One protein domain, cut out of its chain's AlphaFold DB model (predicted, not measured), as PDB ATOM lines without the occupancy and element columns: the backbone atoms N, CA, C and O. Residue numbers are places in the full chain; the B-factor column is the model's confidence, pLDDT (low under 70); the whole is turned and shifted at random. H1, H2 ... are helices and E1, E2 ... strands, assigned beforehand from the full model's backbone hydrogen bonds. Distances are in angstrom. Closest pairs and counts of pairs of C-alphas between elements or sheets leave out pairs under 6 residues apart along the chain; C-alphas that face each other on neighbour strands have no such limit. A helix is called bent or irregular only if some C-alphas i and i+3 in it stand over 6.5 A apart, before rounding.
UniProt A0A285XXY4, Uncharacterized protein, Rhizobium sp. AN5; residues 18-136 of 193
ATOM      1  N   ALA A  18     -30.062 -45.006 -50.782       95.12
ATOM      2  CA  ALA A  18     -30.200 -44.589 -49.401       95.12
ATOM      3  C   ALA A  18     -30.464 -43.084 -49.319       95.12
ATOM      4  O   ALA A  18     -30.117 -42.312 -50.207       95.12
ATOM      5  N   PHE A  19     -31.077 -42.657 -48.226       95.19
ATOM      6  CA  PHE A  19     -31.297 -41.249 -47.922       95.19
ATOM      7  C   PHE A  19     -31.221 -41.040 -46.414       95.19
ATOM      8  O   PHE A  19     -31.385 -41.980 -45.630       95.19
ATOM      9  N   VAL A  20     -31.001 -39.798 -45.996       96.56
ATOM     10  CA  VAL A  20     -31.074 -39.426 -44.582       96.56
ATOM     11  C   VAL A  20     -32.540 -39.230 -44.206       96.56
ATOM     12  O   VAL A  20     -33.217 -38.349 -44.738       96.56
ATOM     13  N   CYS A  21     -33.053 -40.057 -43.294       97.12
ATOM     14  CA  CYS A  21     -34.406 -39.916 -42.775       97.12
ATOM     15  C   CYS A  21     -34.542 -38.567 -42.053       97.12
ATOM     16  O   CYS A  21     -33.863 -38.355 -41.049       97.12
ATOM     17  N   PRO A  22     -35.450 -37.674 -42.474       96.50
ATOM     18  CA  PRO A  22     -35.510 -36.325 -41.914       96.50
ATOM     19  C   PRO A  22     -36.136 -36.272 -40.510       96.50
ATOM     20  O   PRO A  22     -36.095 -35.237 -39.857       96.50
ATOM     21  N   VAL A  23     -36.716 -37.381 -40.034       97.06
ATOM     22  CA  VAL A  23     -37.253 -37.499 -38.669       97.06
ATOM     23  C   VAL A  23     -36.185 -37.996 -37.692       97.06
ATOM     24  O   VAL A  23     -36.029 -37.448 -36.602       97.06
ATOM     25  N   PHE A  24     -35.442 -39.037 -38.077       97.06
ATOM     26  CA  PHE A  24     -34.500 -39.721 -37.185       97.06
ATOM     27  C   PHE A  24     -33.029 -39.384 -37.447       97.06
ATOM     28  O   PHE A  24     -32.191 -39.846 -36.679       97.06
ATOM     29  N   GLU A  25     -32.724 -38.628 -38.509       95.38
ATOM     30  CA  GLU A  25     -31.363 -38.273 -38.961       95.38
ATOM     31  C   GLU A  25     -30.464 -39.491 -39.197       95.38
ATOM     32  O   GLU A  25     -29.245 -39.438 -39.082       95.38
ATOM     33  N   THR A  26     -31.078 -40.621 -39.538       95.81
ATOM     34  CA  THR A  26     -30.369 -41.867 -39.829       95.81
ATOM     35  C   THR A  26     -30.382 -42.126 -41.322       95.81
ATOM     36  O   THR A  26     -31.416 -41.975 -41.979       95.81
ATOM     37  N   THR A  27     -29.237 -42.529 -41.865       96.44
ATOM     38  CA  THR A  27     -29.145 -42.994 -43.249       96.44
ATOM     39  C   THR A  27     -29.832 -44.347 -43.361       96.44
ATOM     40  O   THR A  27     -29.468 -45.302 -42.677       96.44
ATOM     41  N   THR A  28     -30.845 -44.432 -44.217       95.12
ATOM     42  CA  THR A  28     -31.659 -45.636 -44.396       95.12
ATOM     43  C   THR A  28     -31.814 -45.970 -45.869       95.12
ATOM     44  O   THR A  28     -31.994 -45.070 -46.691       95.12
ATOM     45  N   LYS A  29     -31.790 -47.267 -46.197       94.69
ATOM     46  CA  LYS A  29     -32.089 -47.750 -47.549       94.69
ATOM     47  C   LYS A  29     -33.586 -47.660 -47.823       94.69
ATOM     48  O   LYS A  29     -34.395 -48.071 -46.986       94.69
ATOM     49  N   ILE A  30     -33.960 -47.173 -49.005       92.50
ATOM     50  CA  ILE A  30     -35.372 -47.015 -49.379       92.50
ATOM     51  C   ILE A  30     -36.112 -48.357 -49.406       92.50
ATOM     52  O   ILE A  30     -37.243 -48.431 -48.930       92.50
ATOM     53  N   SER A  31     -35.440 -49.428 -49.837       92.00
ATOM     54  CA  SER A  31     -35.971 -50.797 -49.867       92.00
ATOM     55  C   SER A  31     -36.354 -51.311 -48.476       92.00
ATOM     56  O   SER A  31     -37.416 -51.906 -48.293       92.00
ATOM     57  N   GLN A  32     -35.555 -51.004 -47.449       93.25
ATOM     58  CA  GLN A  32     -35.875 -51.351 -46.059       93.25
ATOM     59  C   GLN A  32     -37.084 -50.568 -45.542       93.25
ATOM     60  O   GLN A  32     -37.963 -51.138 -44.893       93.25
ATOM     61  N   CYS A  33     -37.155 -49.268 -45.843       94.38
ATOM     62  CA  CYS A  33     -38.310 -48.457 -45.478       94.38
ATOM     63  C   CYS A  33     -39.587 -48.939 -46.179       94.38
ATOM     64  O   CYS A  33     -40.651 -48.944 -45.560       94.38
ATOM     65  N   PHE A  34     -39.483 -49.370 -47.438       91.88
ATOM     66  CA  PHE A  34     -40.600 -49.920 -48.198       91.88
ATOM     67  C   PHE A  34     -41.072 -51.257 -47.617       91.88
ATOM     68  O   PHE A  34     -42.263 -51.434 -47.387       91.88
ATOM     69  N   LYS A  35     -40.154 -52.162 -47.259       92.56
ATOM     70  CA  LYS A  35     -40.503 -53.427 -46.596       92.56
ATOM     71  C   LYS A  35     -41.259 -53.203 -45.281       92.56
ATOM     72  O   LYS A  35     -42.290 -53.828 -45.052       92.56
ATOM     73  N   LEU A  36     -40.780 -52.279 -44.441       93.88
ATOM     74  CA  LEU A  36     -41.454 -51.923 -43.187       93.88
ATOM     75  C   LEU A  36     -42.841 -51.307 -43.433       93.88
ATOM     76  O   LEU A  36     -43.783 -51.587 -42.693       93.88
ATOM     77  N   ARG A  37     -42.971 -50.483 -44.479       92.81
ATOM     78  CA  ARG A  37     -44.249 -49.921 -44.921       92.81
ATOM     79  C   ARG A  37     -45.225 -51.033 -45.306       92.81
ATOM     80  O   ARG A  37     -46.327 -51.072 -44.778       92.81
ATOM     81  N   GLU A  38     -44.835 -51.949 -46.184       92.69
ATOM     82  CA  GLU A  38     -45.723 -53.034 -46.612       92.69
ATOM     83  C   GLU A  38     -46.185 -53.896 -45.430       92.69
ATOM     84  O   GLU A  38     -47.375 -54.169 -45.318       92.69
ATOM     85  N   MET A  39     -45.293 -54.230 -44.491       93.25
ATOM     86  CA  MET A  39     -45.674 -54.919 -43.246       93.25
ATOM     87  C   MET A  39     -46.744 -54.135 -42.473       93.25
ATOM     88  O   MET A  39     -47.818 -54.662 -42.186       93.25
ATOM     89  N   PHE A  40     -46.497 -52.846 -42.223       94.31
ATOM     90  CA  PHE A  40     -47.420 -51.983 -41.487       94.31
ATOM     91  C   PHE A  40     -48.812 -51.909 -42.135       94.31
ATOM     92  O   PHE A  40     -49.820 -52.030 -41.441       94.31
ATOM     93  N   TRP A  41     -48.890 -51.739 -43.458       92.75
ATOM     94  CA  TRP A  41     -50.169 -51.658 -44.179       92.75
ATOM     95  C   TRP A  41     -50.868 -53.012 -44.333       92.75
ATOM     96  O   TRP A  41     -52.090 -53.043 -44.468       92.75
ATOM     97  N   ARG A  42     -50.126 -54.123 -44.261       94.69
ATOM     98  CA  ARG A  42     -50.689 -55.478 -44.147       94.69
ATOM     99  C   ARG A  42     -51.221 -55.784 -42.744       94.69
ATOM    100  O   ARG A  42     -51.845 -56.821 -42.555       94.69
ATOM    101  N   GLY A  43     -50.992 -54.902 -41.768       94.19
ATOM    102  CA  GLY A  43     -51.365 -55.114 -40.368       94.19
ATOM    103  C   GLY A  43     -50.348 -55.943 -39.580       94.19
ATOM    104  O   GLY A  43     -50.540 -56.173 -38.387       94.19
ATOM    105  N   GLU A  44     -49.239 -56.344 -40.207       90.19
ATOM    106  CA  GLU A  44     -48.090 -56.929 -39.523       90.19
ATOM    107  C   GLU A  44     -47.424 -55.783 -38.740       90.19
ATOM    108  O   GLU A  44     -46.814 -54.888 -39.321       90.19
ATOM    109  N   ARG A  45     -47.619 -55.734 -37.416       89.38
ATOM    110  CA  ARG A  45     -47.073 -54.690 -36.527       89.38
ATOM    111  C   ARG A  45     -45.757 -55.169 -35.898       89.38
ATOM    112  O   ARG A  45     -45.787 -55.621 -34.751       89.38
ATOM    113  N   PRO A  46     -44.603 -55.093 -36.590       91.81
ATOM    114  CA  PRO A  46     -43.350 -55.609 -36.050       91.81
ATOM    115  C   PRO A  46     -43.000 -54.925 -34.724       91.81
ATOM    116  O   PRO A  46     -43.350 -53.766 -34.487       91.81
ATOM    117  N   GLU A  47     -42.306 -55.629 -33.836       90.31
ATOM    118  CA  GLU A  47     -41.860 -55.048 -32.562       90.31
ATOM    119  C   GLU A  47     -40.760 -54.002 -32.748       90.31
ATOM    120  O   GLU A  47     -40.658 -53.048 -31.984       90.31
ATOM    121  N   VAL A  48     -39.998 -54.116 -33.832       90.44
ATOM    122  CA  VAL A  48     -38.929 -53.183 -34.167       90.44
ATOM    123  C   VAL A  48     -39.456 -51.888 -34.791       90.44
ATOM    124  O   VAL A  48     -40.485 -51.855 -35.473       90.44
ATOM    125  N   ARG A  49     -38.690 -50.803 -34.614       93.69
ATOM    126  CA  ARG A  49     -38.913 -49.504 -35.277       93.69
ATOM    127  C   ARG A  49     -40.310 -48.920 -35.003       93.69
ATOM    128  O   ARG A  49     -40.929 -48.362 -35.912       93.69
ATOM    129  N   LYS A  50     -40.803 -49.012 -33.762       95.69
ATOM    130  CA  LYS A  50     -42.104 -48.447 -33.350       95.69
ATOM    131  C   LYS A  50     -42.229 -46.956 -33.689       95.69
ATOM    132  O   LYS A  50     -43.255 -46.548 -34.225       95.69
ATOM    133  N   GLY A  51     -41.160 -46.167 -33.530       96.81
ATOM    134  CA  GLY A  51     -41.154 -44.758 -33.940       96.81
ATOM    135  C   GLY A  51     -41.443 -44.559 -35.435       96.81
ATOM    136  O   GLY A  51     -42.207 -43.674 -35.815       96.81
ATOM    137  N   CYS A  52     -40.919 -45.429 -36.307       97.12
ATOM    138  CA  CYS A  52     -41.235 -45.387 -37.740       97.12
ATOM    139  C   CYS A  52     -42.714 -45.707 -38.007       97.12
ATOM    140  O   CYS A  52     -43.311 -45.097 -38.892       97.12
ATOM    141  N   GLN A  53     -43.310 -46.629 -37.244       97.00
ATOM    142  CA  GLN A  53     -44.731 -46.979 -37.354       97.00
ATOM    143  C   GLN A  53     -45.631 -45.806 -36.948       97.00
ATOM    144  O   GLN A  53     -46.562 -45.479 -37.686       97.00
ATOM    145  N   VAL A  54     -45.277 -45.082 -35.881       97.62
ATOM    146  CA  VAL A  54     -45.937 -43.818 -35.507       97.62
ATOM    147  C   VAL A  54     -45.843 -42.789 -36.636       97.62
ATOM    148  O   VAL A  54     -46.854 -42.211 -37.037       97.62
ATOM    149  N   CYS A  55     -44.655 -42.582 -37.215       97.38
ATOM    150  CA  CYS A  55     -44.493 -41.649 -38.335       97.38
ATOM    151  C   CYS A  55     -45.303 -42.055 -39.572       97.38
ATOM    152  O   CYS A  55     -45.795 -41.186 -40.290       97.38
ATOM    153  N   MET A  56     -45.428 -43.354 -39.855       96.38
ATOM    154  CA  MET A  56     -46.256 -43.852 -40.955       96.38
ATOM    155  C   MET A  56     -47.736 -43.586 -40.690       96.38
ATOM    156  O   MET A  56     -48.408 -43.041 -41.566       96.38
ATOM    157  N   ARG A  57     -48.214 -43.878 -39.473       96.12
ATOM    158  CA  ARG A  57     -49.592 -43.609 -39.043       96.12
ATOM    159  C   ARG A  57     -49.953 -42.128 -39.152       96.12
ATOM    160  O   ARG A  57     -51.011 -41.801 -39.674       96.12
ATOM    161  N   ALA A  58     -49.043 -41.254 -38.729       95.75
ATOM    162  CA  ALA A  58     -49.223 -39.806 -38.768       95.75
ATOM    163  C   ALA A  58     -49.014 -39.177 -40.158       95.75
ATOM    164  O   ALA A  58     -49.207 -37.978 -40.322       95.75
ATOM    165  N   GLY A  59     -48.557 -39.935 -41.161       95.00
ATOM    166  CA  GLY A  59     -48.218 -39.389 -42.482       95.00
ATOM    167  C   GLY A  59     -46.907 -38.587 -42.538       95.00
ATOM    168  O   GLY A  59     -46.643 -37.930 -43.543       95.00
ATOM    169  N   LYS A  60     -46.064 -38.669 -41.499       96.00
ATOM    170  CA  LYS A  60     -44.751 -37.999 -41.394       96.00
ATOM    171  C   LYS A  60     -43.598 -38.797 -42.024       96.00
ATOM    172  O   LYS A  60     -42.474 -38.314 -42.125       96.00
ATOM    173  N   CYS A  61     -43.843 -40.040 -42.440       96.75
ATOM    174  CA  CYS A  61     -42.818 -40.901 -43.033       96.75
ATOM    175  C   CYS A  61     -42.522 -40.535 -44.501       96.75
ATOM    176  O   CYS A  61     -43.391 -40.652 -45.368       96.75
ATOM    177  N   ALA A  62     -41.266 -40.169 -44.793       94.56
ATOM    178  CA  ALA A  62     -40.797 -39.833 -46.142       94.56
ATOM    179  C   ALA A  62     -40.983 -40.986 -47.139       94.56
ATOM    180  O   ALA A  62     -41.521 -40.783 -48.223       94.56
ATOM    181  N   ALA A  63     -40.611 -42.211 -46.752       92.50
ATOM    182  CA  ALA A  63     -40.778 -43.381 -47.609       92.50
ATOM    183  C   ALA A  63     -42.258 -43.637 -47.933       92.50
ATOM    184  O   ALA A  63     -42.611 -43.833 -49.090       92.50
ATOM    185  N   ALA A  64     -43.154 -43.538 -46.944       92.62
ATOM    186  CA  ALA A  64     -44.589 -43.671 -47.194       92.62
ATOM    187  C   ALA A  64     -45.124 -42.568 -48.128       92.62
ATOM    188  O   ALA A  64     -45.969 -42.839 -48.983       92.62
ATOM    189  N   ALA A  65     -44.616 -41.339 -47.998       91.94
ATOM    190  CA  ALA A  65     -44.975 -40.222 -48.865       91.94
ATOM    191  C   ALA A  65     -44.515 -40.421 -50.321       91.94
ATOM    192  O   ALA A  65     -45.287 -40.110 -51.230       91.94
ATOM    193  N   ILE A  66     -43.315 -40.973 -50.540       89.06
ATOM    194  CA  ILE A  66     -42.808 -41.346 -51.874       89.06
ATOM    195  C   ILE A  66     -43.765 -42.349 -52.534       89.06
ATOM    196  O   ILE A  66     -44.206 -42.139 -53.661       89.06
ATOM    197  N   VAL A  67     -44.166 -43.391 -51.801       82.19
ATOM    198  CA  VAL A  67     -45.021 -44.463 -52.334       82.19
ATOM    199  C   VAL A  67     -46.441 -43.994 -52.624       82.19
ATOM    200  O   VAL A  67     -47.012 -44.329 -53.657       82.19
ATOM    201  N   ASN A  68     -47.028 -43.176 -51.753       76.88
ATOM    202  CA  ASN A  68     -48.397 -42.699 -51.955       76.88
ATOM    203  C   ASN A  68     -48.537 -41.791 -53.194       76.88
ATOM    204  O   ASN A  68     -49.647 -41.626 -53.694       76.88
ATOM    205  N   LYS A  69     -47.435 -41.234 -53.717       68.56
ATOM    206  CA  LYS A  69     -47.410 -40.501 -54.993       68.56
ATOM    207  C   LYS A  69     -47.371 -41.396 -56.233       68.56
ATOM    208  O   LYS A  69     -47.688 -40.908 -57.314       68.56
ATOM    209  N   ILE A  70     -47.038 -42.683 -56.096       59.00
ATOM    210  CA  ILE A  70     -46.981 -43.643 -57.214       59.00
ATOM    211  C   ILE A  70     -48.350 -43.785 -57.896       59.00
ATOM    212  O   ILE A  70     -48.422 -44.031 -59.094       59.00
ATOM    213  N   ARG A  71     -49.450 -43.598 -57.156       52.41
ATOM    214  CA  ARG A  71     -50.802 -43.879 -57.662       52.41
ATOM    215  C   ARG A  71     -51.483 -42.726 -58.397       52.41
ATOM    216  O   ARG A  71     -52.472 -42.977 -59.071       52.41
ATOM    217  N   THR A  72     -51.013 -41.486 -58.270       52.62
ATOM    218  CA  THR A  72     -51.826 -40.326 -58.677       52.62
ATOM    219  C   THR A  72     -51.596 -39.846 -60.108       52.62
ATOM    220  O   THR A  72     -52.539 -39.344 -60.704       52.62
ATOM    221  N   ASN A  73     -50.389 -39.990 -60.673       52.06
ATOM    222  CA  ASN A  73     -50.015 -39.235 -61.883       52.06
ATOM    223  C   ASN A  73     -49.388 -40.061 -63.023       52.06
ATOM    224  O   ASN A  73     -48.856 -39.463 -63.952       52.06
ATOM    225  N   GLY A  74     -49.368 -41.398 -62.957       51.69
ATOM    226  CA  GLY A  74     -48.770 -42.239 -64.013       51.69
ATOM    227  C   GLY A  74     -47.261 -42.038 -64.255       51.69
ATOM    228  O   GLY A  74     -46.701 -42.680 -65.134       51.69
ATOM    229  N   ARG A  75     -46.592 -41.170 -63.479       55.31
ATOM    230  CA  ARG A  75     -45.143 -40.940 -63.520       55.31
ATOM    231  C   ARG A  75     -44.429 -41.999 -62.680       55.31
ATOM    232  O   ARG A  75     -44.711 -42.131 -61.484       55.31
ATOM    233  N   SER A  76     -43.488 -42.725 -63.277       56.69
ATOM    234  CA  SER A  76     -42.632 -43.682 -62.576       56.69
ATOM    235  C   SER A  76     -41.510 -42.948 -61.839       56.69
ATOM    236  O   SER A  76     -40.405 -42.798 -62.336       56.69
ATOM    237  N   TRP A  77     -41.756 -42.560 -60.584       58.31
ATOM    238  CA  TRP A  77     -40.708 -42.088 -59.658       58.31
ATOM    239  C   TRP A  77     -39.637 -43.145 -59.324       58.31
ATOM    240  O   TRP A  77     -38.809 -42.916 -58.443       58.31
ATOM    241  N   GLN A  78     -39.701 -44.314 -59.968       60.31
ATOM    242  CA  GLN A  78     -38.697 -45.367 -59.873       60.31
ATOM    243  C   GLN A  78     -37.314 -44.798 -60.209       60.31
ATOM    244  O   GLN A  78     -36.379 -45.096 -59.482       60.31
ATOM    245  N   ASP A  79     -37.213 -43.867 -61.162       62.53
ATOM    246  CA  ASP A  79     -35.924 -43.315 -61.593       62.53
ATOM    247  C   ASP A  79     -35.197 -42.486 -60.515       62.53
ATOM    248  O   ASP A  79     -33.976 -42.562 -60.404       62.53
ATOM    249  N   ASP A  80     -35.916 -41.737 -59.669       77.38
ATOM    250  CA  ASP A  80     -35.279 -40.805 -58.716       77.38
ATOM    251  C   ASP A  80     -34.764 -41.486 -57.438       77.38
ATOM    252  O   ASP A  80     -33.918 -40.945 -56.722       77.38
ATOM    253  N   TYR A  81     -35.330 -42.646 -57.104       87.12
ATOM    254  CA  TYR A  81     -35.083 -43.346 -55.840       87.12
ATOM    255  C   TYR A  81     -34.725 -44.824 -56.051       87.12
ATOM    256  O   TYR A  81     -34.812 -45.621 -55.112       87.12
ATOM    257  N   ALA A  82     -34.334 -45.207 -57.267       86.12
ATOM    258  CA  ALA A  82     -33.778 -46.519 -57.559       86.12
ATOM    259  C   ALA A  82     -32.342 -46.410 -58.057       86.12
ATOM    260  O   ALA A  82     -32.035 -45.710 -59.021       86.12
ATOM    261  N   SER A  83     -31.460 -47.142 -57.387       87.56
ATOM    262  CA  SER A  83     -30.056 -47.248 -57.760       87.56
ATOM    263  C   SER A  83     -29.599 -48.683 -57.557       87.56
ATOM    264  O   SER A  83     -29.832 -49.262 -56.497       87.56
ATOM    265  N   ASP A  84     -28.967 -49.265 -58.565       87.81
ATOM    266  CA  ASP A  84     -28.266 -50.550 -58.480       87.81
ATOM    267  C   ASP A  84     -26.934 -50.429 -57.716       87.81
ATOM    268  O   ASP A  84     -26.472 -51.374 -57.077       87.81
ATOM    269  N   THR A  85     -26.356 -49.231 -57.719       88.44
ATOM    270  CA  THR A  85     -25.137 -48.864 -56.997       88.44
ATOM    271  C   THR A  85     -25.452 -48.120 -55.694       88.44
ATOM    272  O   THR A  85     -26.483 -47.446 -55.590       88.44
ATOM    273  N   PRO A  86     -24.599 -48.231 -54.657       91.75
ATOM    274  CA  PRO A  86     -24.815 -47.538 -53.391       91.75
ATOM    275  C   PRO A  86     -24.719 -46.020 -53.575       91.75
ATOM    276  O   PRO A  86     -23.642 -45.473 -53.797       91.75
ATOM    277  N   VAL A  87     -25.856 -45.340 -53.437       92.56
ATOM    278  CA  VAL A  87     -25.972 -43.884 -53.572       92.56
ATOM    279  C   VAL A  87     -26.754 -43.336 -52.387       92.56
ATOM    280  O   VAL A  87     -27.826 -43.841 -52.058       92.56
ATOM    281  N   VAL A  88     -26.232 -42.279 -51.757       92.88
ATOM    282  CA  VAL A  88     -26.971 -41.499 -50.757       92.88
ATOM    283  C   VAL A  88     -27.559 -40.270 -51.441       92.88
ATOM    284  O   VAL A  88     -26.867 -39.279 -51.669       92.88
ATOM    285  N   GLY A  89     -28.835 -40.349 -51.802       91.06
ATOM    286  CA  GLY A  89     -29.553 -39.269 -52.464       91.06
ATOM    287  C   GLY A  89     -30.259 -38.324 -51.493       91.06
ATOM    288  O   GLY A  89     -30.440 -38.602 -50.303       91.06
ATOM    289  N   LYS A  90     -30.698 -37.184 -52.031       92.56
ATOM    290  CA  LYS A  90     -31.540 -36.220 -51.315       92.56
ATOM    291  C   LYS A  90     -33.015 -36.506 -51.580       92.56
ATOM    292  O   LYS A  90     -33.398 -36.866 -52.689       92.56
ATOM    293  N   LEU A  91     -33.851 -36.291 -50.567       92.75
ATOM    294  CA  LEU A  91     -35.301 -36.286 -50.744       92.75
ATOM    295  C   LEU A  91     -35.725 -35.036 -51.509       92.75
ATOM    296  O   LEU A  91     -35.255 -33.939 -51.210       92.75
ATOM    297  N   ARG A  92     -36.651 -35.190 -52.452       90.25
ATOM    298  CA  ARG A  92     -37.202 -34.058 -53.194       90.25
ATOM    299  C   ARG A  92     -38.047 -33.132 -52.329       90.25
ATOM    300  O   ARG A  92     -38.692 -33.549 -51.359       90.25
ATOM    301  N   LYS A  93     -38.107 -31.872 -52.758       91.50
ATOM    302  CA  LYS A  93     -38.857 -30.802 -52.096       91.50
ATOM    303  C   LYS A  93     -40.328 -31.164 -51.889       91.50
ATOM    304  O   LYS A  93     -40.864 -31.003 -50.798       91.50
ATOM    305  N   ASP A  94     -40.952 -31.755 -52.904       89.38
ATOM    306  CA  ASP A  94     -42.363 -32.147 -52.908       89.38
ATOM    307  C   ASP A  94     -42.697 -33.281 -51.917       89.38
ATOM    308  O   ASP A  94     -43.860 -33.465 -51.539       89.38
ATOM    309  N   VAL A  95     -41.709 -34.091 -51.530       92.00
ATOM    310  CA  VAL A  95     -41.836 -35.108 -50.476       92.00
ATOM    311  C   VAL A  95     -41.698 -34.446 -49.110       92.00
ATOM    312  O   VAL A  95     -42.532 -34.689 -48.237       92.00
ATOM    313  N   LEU A  96     -40.695 -33.580 -48.943       95.00
ATOM    314  CA  LEU A  96     -40.438 -32.863 -47.692       95.00
ATOM    315  C   LEU A  96     -41.607 -31.957 -47.296       95.00
ATOM    316  O   LEU A  96     -42.078 -32.032 -46.165       95.00
ATOM    317  N   GLU A  97     -42.157 -31.181 -48.231       93.75
ATOM    318  CA  GLU A  97     -43.337 -30.338 -47.994       93.75
ATOM    319  C   GLU A  97     -44.553 -31.149 -47.532       93.75
ATOM    320  O   GLU A  97     -45.331 -30.695 -46.690       93.75
ATOM    321  N   ARG A  98     -44.715 -32.370 -48.058       92.50
ATOM    322  CA  ARG A  98     -45.818 -33.257 -47.678       92.50
ATOM    323  C   ARG A  98     -45.674 -33.762 -46.247       92.50
ATOM    324  O   ARG A  98     -46.672 -33.800 -45.539       92.50
ATOM    325  N   ILE A  99     -44.471 -34.158 -45.836       95.88
ATOM    326  CA  ILE A  99     -44.220 -34.699 -44.489       95.88
ATOM    327  C   ILE A  99     -43.961 -33.614 -43.436       95.88
ATOM    328  O   ILE A  99     -43.965 -33.911 -42.247       95.88
ATOM    329  N   HIS A 100     -43.744 -32.367 -43.853       96.31
ATOM    330  CA  HIS A 100     -43.576 -31.224 -42.958       96.31
ATOM    331  C   HIS A 100     -44.864 -30.886 -42.193       96.31
ATOM    332  O   HIS A 100     -44.822 -30.554 -41.010       96.31
ATOM    333  N   ARG A 101     -46.008 -30.968 -42.884       91.75
ATOM    334  CA  ARG A 101     -47.316 -30.508 -42.388       91.75
ATOM    335  C   ARG A 101     -47.938 -31.388 -41.295       91.75
ATOM    336  O   ARG A 101     -48.547 -30.821 -40.393       91.75
ATOM    337  N   PRO A 102     -47.864 -32.731 -41.356       93.81
ATOM    338  CA  PRO A 102     -48.544 -33.561 -40.376       93.81
ATOM    339  C   PRO A 102     -47.931 -33.434 -38.978       93.81
ATOM    340  O   PRO A 102     -46.722 -33.597 -38.788       93.81
ATOM    341  N   MET A 103     -48.798 -33.193 -37.997       92.81
ATOM    342  CA  MET A 103     -48.468 -33.286 -36.578       92.81
ATOM    343  C   MET A 103     -48.800 -34.685 -36.059       92.81
ATOM    344  O   MET A 103     -49.770 -35.309 -36.490       92.81
ATOM    345  N   VAL A 104     -47.982 -35.185 -35.137       95.38
ATOM    346  CA  VAL A 104     -48.214 -36.481 -34.494       95.38
ATOM    347  C   VAL A 104     -49.048 -36.248 -33.244       95.38
ATOM    348  O   VAL A 104     -48.661 -35.457 -32.390       95.38
ATOM    349  N   VAL A 105     -50.196 -36.915 -33.153       95.56
ATOM    350  CA  VAL A 105     -51.084 -36.837 -31.987       95.56
ATOM    351  C   VAL A 105     -50.763 -37.934 -30.975       95.56
ATOM    352  O   VAL A 105     -50.296 -39.014 -31.343       95.56
ATOM    353  N   GLU A 106     -51.081 -37.684 -29.703       95.38
ATOM    354  CA  GLU A 106     -50.764 -38.598 -28.598       95.38
ATOM    355  C   GLU A 106     -51.354 -40.001 -28.774       95.38
ATOM    356  O   GLU A 106     -50.744 -41.003 -28.400       95.38
ATOM    357  N   SER A 107     -52.533 -40.096 -29.395       96.75
ATOM    358  CA  SER A 107     -53.194 -41.376 -29.654       96.75
ATOM    359  C   SER A 107     -52.350 -42.320 -30.515       96.75
ATOM    360  O   SER A 107     -52.454 -43.533 -30.348       96.75
ATOM    361  N   TYR A 108     -51.473 -41.799 -31.380       95.94
ATOM    362  CA  TYR A 108     -50.580 -42.632 -32.184       95.94
ATOM    363  C   TYR A 108     -49.447 -43.232 -31.350       95.94
ATOM    364  O   TYR A 108     -49.104 -44.387 -31.567       95.94
ATOM    365  N   TYR A 109     -48.904 -42.519 -30.358       96.69
ATOM    366  CA  TYR A 109     -47.916 -43.108 -29.444       96.69
ATOM    367  C   TYR A 109     -48.534 -44.222 -28.592       96.69
ATOM    368  O   TYR A 109     -47.898 -45.247 -28.363       96.69
ATOM    369  N   ARG A 110     -49.805 -44.070 -28.198       95.50
ATOM    370  CA  ARG A 110     -50.549 -45.109 -27.464       95.50
ATOM    371  C   ARG A 110     -50.809 -46.367 -28.298       95.50
ATOM    372  O   ARG A 110     -50.838 -47.457 -27.741       95.50
ATOM    373  N   GLU A 111     -50.986 -46.233 -29.615       94.50
ATOM    374  CA  GLU A 111     -51.156 -47.374 -30.533       94.50
ATOM    375  C   GLU A 111     -49.873 -48.221 -30.651       94.50
ATOM    376  O   GLU A 111     -49.942 -49.428 -30.891       94.50
ATOM    377  N   PHE A 112     -48.703 -47.606 -30.452       94.88
ATOM    378  CA  PHE A 112     -47.393 -48.247 -30.577       94.88
ATOM    379  C   PHE A 112     -46.592 -48.107 -29.273       94.88
ATOM    380  O   PHE A 112     -45.633 -47.332 -29.229       94.88
ATOM    381  N   PRO A 113     -46.944 -48.861 -28.212       91.75
ATOM    382  CA  PRO A 113     -46.177 -48.842 -26.974       91.75
ATOM    383  C   PRO A 113     -44.729 -49.289 -27.234       91.75
ATOM    384  O   PRO A 113     -44.477 -50.166 -28.066       91.75
ATOM    385  N   GLY A 114     -43.776 -48.665 -26.540       93.06
ATOM    386  CA  GLY A 114     -42.341 -48.955 -26.674       93.06
ATOM    387  C   GLY A 114     -41.548 -47.968 -27.538       93.06
ATOM    388  O   GLY A 114     -40.370 -48.204 -27.793       93.06
ATOM    389  N   VAL A 115     -42.151 -46.860 -27.985       96.06
ATOM    390  CA  VAL A 115     -41.381 -45.723 -28.517       96.06
ATOM    391  C   VAL A 115     -40.630 -45.060 -27.368       96.06
ATOM    392  O   VAL A 115     -41.241 -44.662 -26.382       96.06
ATOM    393  N   SER A 116     -39.310 -44.943 -27.498       95.81
ATOM    394  CA  SER A 116     -38.488 -44.269 -26.486       95.81
ATOM    395  C   SER A 116     -38.741 -42.757 -26.462       95.81
ATOM    396  O   SER A 116     -39.033 -42.157 -27.500       95.81
ATOM    397  N   ASP A 117     -38.531 -42.115 -25.313       95.69
ATOM    398  CA  ASP A 117     -38.667 -40.655 -25.178       95.69
ATOM    399  C   ASP A 117     -37.726 -39.894 -26.126       95.69
ATOM    400  O   ASP A 117     -38.089 -38.866 -26.697       95.69
ATOM    401  N   ALA A 118     -36.536 -40.445 -26.384       95.69
ATOM    402  CA  ALA A 118     -35.592 -39.887 -27.347       95.69
ATOM    403  C   ALA A 118     -36.125 -39.935 -28.792       95.69
ATOM    404  O   ALA A 118     -35.944 -38.988 -29.559       95.69
ATOM    405  N   GLU A 119     -36.785 -41.027 -29.190       96.19
ATOM    406  CA  GLU A 119     -37.451 -41.107 -30.494       96.19
ATOM    407  C   GLU A 119     -38.653 -40.166 -30.564       96.19
ATOM    408  O   GLU A 119     -38.845 -39.503 -31.584       96.19
ATOM    409  N   ARG A 120     -39.428 -40.064 -29.483       96.81
ATOM    410  CA  ARG A 120     -40.574 -39.161 -29.384       96.81
ATOM    411  C   ARG A 120     -40.161 -37.700 -29.576       96.81
ATOM    412  O   ARG A 120     -40.712 -37.031 -30.449       96.81
ATOM    413  N   LEU A 121     -39.114 -37.249 -28.882       96.75
ATOM    414  CA  LEU A 121     -38.564 -35.900 -29.040       96.75
ATOM    415  C   LEU A 121     -38.110 -35.632 -30.483       96.75
ATOM    416  O   LEU A 121     -38.362 -34.560 -31.039       96.75
ATOM    417  N   LYS A 122     -37.480 -36.619 -31.135       97.31
ATOM    418  CA  LYS A 122     -37.103 -36.511 -32.554       97.31
ATOM    419  C   LYS A 122     -38.331 -36.350 -33.454       97.31
ATOM    420  O   LYS A 122     -38.308 -35.541 -34.378       97.31
ATOM    421  N   ILE A 123     -39.406 -37.088 -33.200       97.44
ATOM    422  CA  ILE A 123     -40.641 -37.009 -33.992       97.44
ATOM    423  C   ILE A 123     -41.318 -35.641 -33.833       97.44
ATOM    424  O   ILE A 123     -41.733 -35.043 -34.837       97.44
ATOM    425  N   GLU A 124     -41.393 -35.135 -32.603       95.44
ATOM    426  CA  GLU A 124     -41.984 -33.836 -32.264       95.44
ATOM    427  C   GLU A 124     -41.204 -32.689 -32.929       95.44
ATOM    428  O   GLU A 124     -41.775 -31.908 -33.691       95.44
ATOM    429  N   THR A 125     -39.877 -32.682 -32.791       96.12
ATOM    430  CA  THR A 125     -38.982 -31.656 -33.369       96.12
ATOM    431  C   THR A 125     -38.695 -31.830 -34.868       96.12
ATOM    432  O   THR A 125     -38.018 -31.008 -35.488       96.12
ATOM    433  N   ALA A 126     -39.188 -32.899 -35.507       96.88
ATOM    434  CA  ALA A 126     -38.879 -33.173 -36.913       96.88
ATOM    435  C   ALA A 126     -39.377 -32.081 -37.870       96.88
ATOM    436  O   ALA A 126     -38.758 -31.872 -38.908       96.88
ATOM    437  N   SER A 127     -40.473 -31.384 -37.553       96.06
ATOM    438  CA  SER A 127     -41.045 -30.387 -38.469       96.06
ATOM    439  C   SER A 127     -40.093 -29.210 -38.692       96.06
ATOM    440  O   SER A 127     -39.863 -28.838 -39.836       96.06
ATOM    441  N   GLU A 128     -39.435 -28.708 -37.646       94.75
ATOM    442  CA  GLU A 128     -38.440 -27.634 -37.779       94.75
ATOM    443  C   GLU A 128     -37.256 -28.050 -38.663       94.75
ATOM    444  O   GLU A 128     -36.799 -27.296 -39.523       94.75
ATOM    445  N   ARG A 129     -36.778 -29.287 -38.487       94.12
ATOM    446  CA  ARG A 129     -35.661 -29.844 -39.260       94.12
ATOM    447  C   ARG A 129     -36.031 -30.070 -40.722       94.12
ATOM    448  O   ARG A 129     -35.278 -29.684 -41.614       94.12
ATOM    449  N   ILE A 130     -37.214 -30.633 -40.972       96.00
ATOM    450  CA  ILE A 130     -37.763 -30.782 -42.323       96.00
ATOM    451  C   ILE A 130     -37.908 -29.403 -42.978       96.00
ATOM    452  O   ILE A 130     -37.520 -29.248 -44.133       96.00
ATOM    453  N   GLY A 131     -38.398 -28.397 -42.245       95.12
ATOM    454  CA  GLY A 131     -38.548 -27.023 -42.727       95.12
ATOM    455  C   GLY A 131     -37.241 -26.439 -43.265       95.12
ATOM    456  O   GLY A 131     -37.211 -25.909 -44.375       95.12
ATOM    457  N   LYS A 132     -36.132 -26.633 -42.539       93.88
ATOM    458  CA  LYS A 132     -34.786 -26.225 -42.984       93.88
ATOM    459  C   LYS A 132     -34.332 -26.966 -44.249       93.88
ATOM    460  O   LYS A 132     -33.686 -26.375 -45.110       93.88
ATOM    461  N   ALA A 133     -34.691 -28.242 -44.391       92.75
ATOM    462  CA  ALA A 133     -34.301 -29.060 -45.539       92.75
ATOM    463  C   ALA A 133     -35.056 -28.707 -46.837       92.75
ATOM    464  O   ALA A 133     -34.516 -28.923 -47.921       92.75
ATOM    465  N   ILE A 134     -36.268 -28.139 -46.754       93.44
ATOM    466  CA  ILE A 134     -37.096 -27.793 -47.930       93.44
ATOM    467  C   ILE A 134     -36.379 -26.814 -48.873       93.44
ATOM    468  O   ILE A 134     -36.500 -26.948 -50.090       93.44
ATOM    469  N   GLY A 135     -35.618 -25.852 -48.338       88.56
ATOM    470  CA  GLY A 135     -34.914 -24.849 -49.148       88.56
ATOM    471  C   GLY A 135     -33.746 -25.407 -49.968       88.56
ATOM    472  O   GLY A 135     -33.448 -24.886 -51.037       88.56
ATOM    473  N   ALA A 136     -33.114 -26.487 -49.499       88.94
ATOM    474  CA  ALA A 136     -31.942 -27.105 -50.128       88.94
ATOM    475  C   ALA A 136     -32.275 -28.375 -50.937       88.94
ATOM    476  O   ALA A 136     -31.370 -29.077 -51.406       88.94
TER     477      ALA A 136
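This is residues 18 to 136 of the 193 residues of an uncharacterized protein of Rhizobium sp. AN5 (UniProt A0A285XXY4). Picture a rounded knot of short helices with a very small sheet at one side: H2 and H3 lie nearest the middle, H1 packs on one side of H3 and H5 on the other. H7b runs side by side with H5, while H6 and H7a pack on H2; the E1 and E2 hairpin with E3 makes the sheet, and residues 71 to 76 stick out as a loop. The printed part has 119 residues with seven named helices and three named strands, in the order E1 E2 H1 H2 H3 H4 E3 H5 H6 H7; the sheet, order E2 E1 E3, is mixed, and the class is mostly helix. The whole is compact, with a radius of gyration of the C-alphas of 13.9 A and spans of 37 by 32 by 28 A.

Find C-alpha 18 at (-30.200, -44.589, -49.401), where E1, residues 18 to 20, begins. E2 is residues 27 to 29 and E3 residues 87 to 89. From C-alpha 30 at (-35.372, -47.015, -49.379), H1 runs 16.4 A to residue 41. Look next for H2, residues 50 to 57, 10.6 A; H3, residues 62 to 68, 10.0 A; H4, residues 78 to 81; H5, residues 93 to 100, 10.3 A; and H6, residues 106 to 111, 9.0 A. H7, residues 117 to 134, was assigned as one helix by its hydrogen bonds but is bent, with C-alphas 124 and 127 7.2 A apart; its arms are H7a, residues 117 to 124, and H7b, residues 127 to 134, and H7b ends at C-alpha 134 at (-37.096, -27.793, -47.930).

Start at the hairpin of E1 and E2, antiparallel, where N 19 and O 28 are 3.0 A apart, within hydrogen-bond range. E1 and E3 meet only at a point, C-alphas 18 and 88 facing each other at 4.7 A. H1 and H4 only graze the sheet, with residues 30 to 33 and 80 to 81. H1 touches H3 at a steep tilt of 64 degrees, closest at the C-alphas of Cys 33 and Ala 63, 6.0 A. H3 touches H5 about perpendicular, at 73 degrees, closest at the C-alphas of Ala 65 and Val 95, 6.2 A. H5 and H7b touch at a shallow tilt of 5 degrees, opposite ways, closest at the C-alphas of His 100 and Ser 127, 5.2 A. H2 touches H7a at a shallow tilt of 22 degrees, the C-alphas of Gly 51 and Glu 119 being closest at 6.2 A, and only just touches H6, with 3 pairs of C-alphas within 8 A, closest Val 54 and Tyr 108 at 5.8 A. Every O i to N i+4 pair is within hydrogen-bond range in H1, H2, H3, H6, H7a and H7b; H5 has 3 of 4, and H4 is too short for such a pair.

The C-alphas farthest apart, those of Gly 74 and Asp 117, are 40.2 A apart. The printed part has no cut and no long link. Confidence is under 70 at residues 69 to 79; the mean pLDDT of the printed part is 90.2.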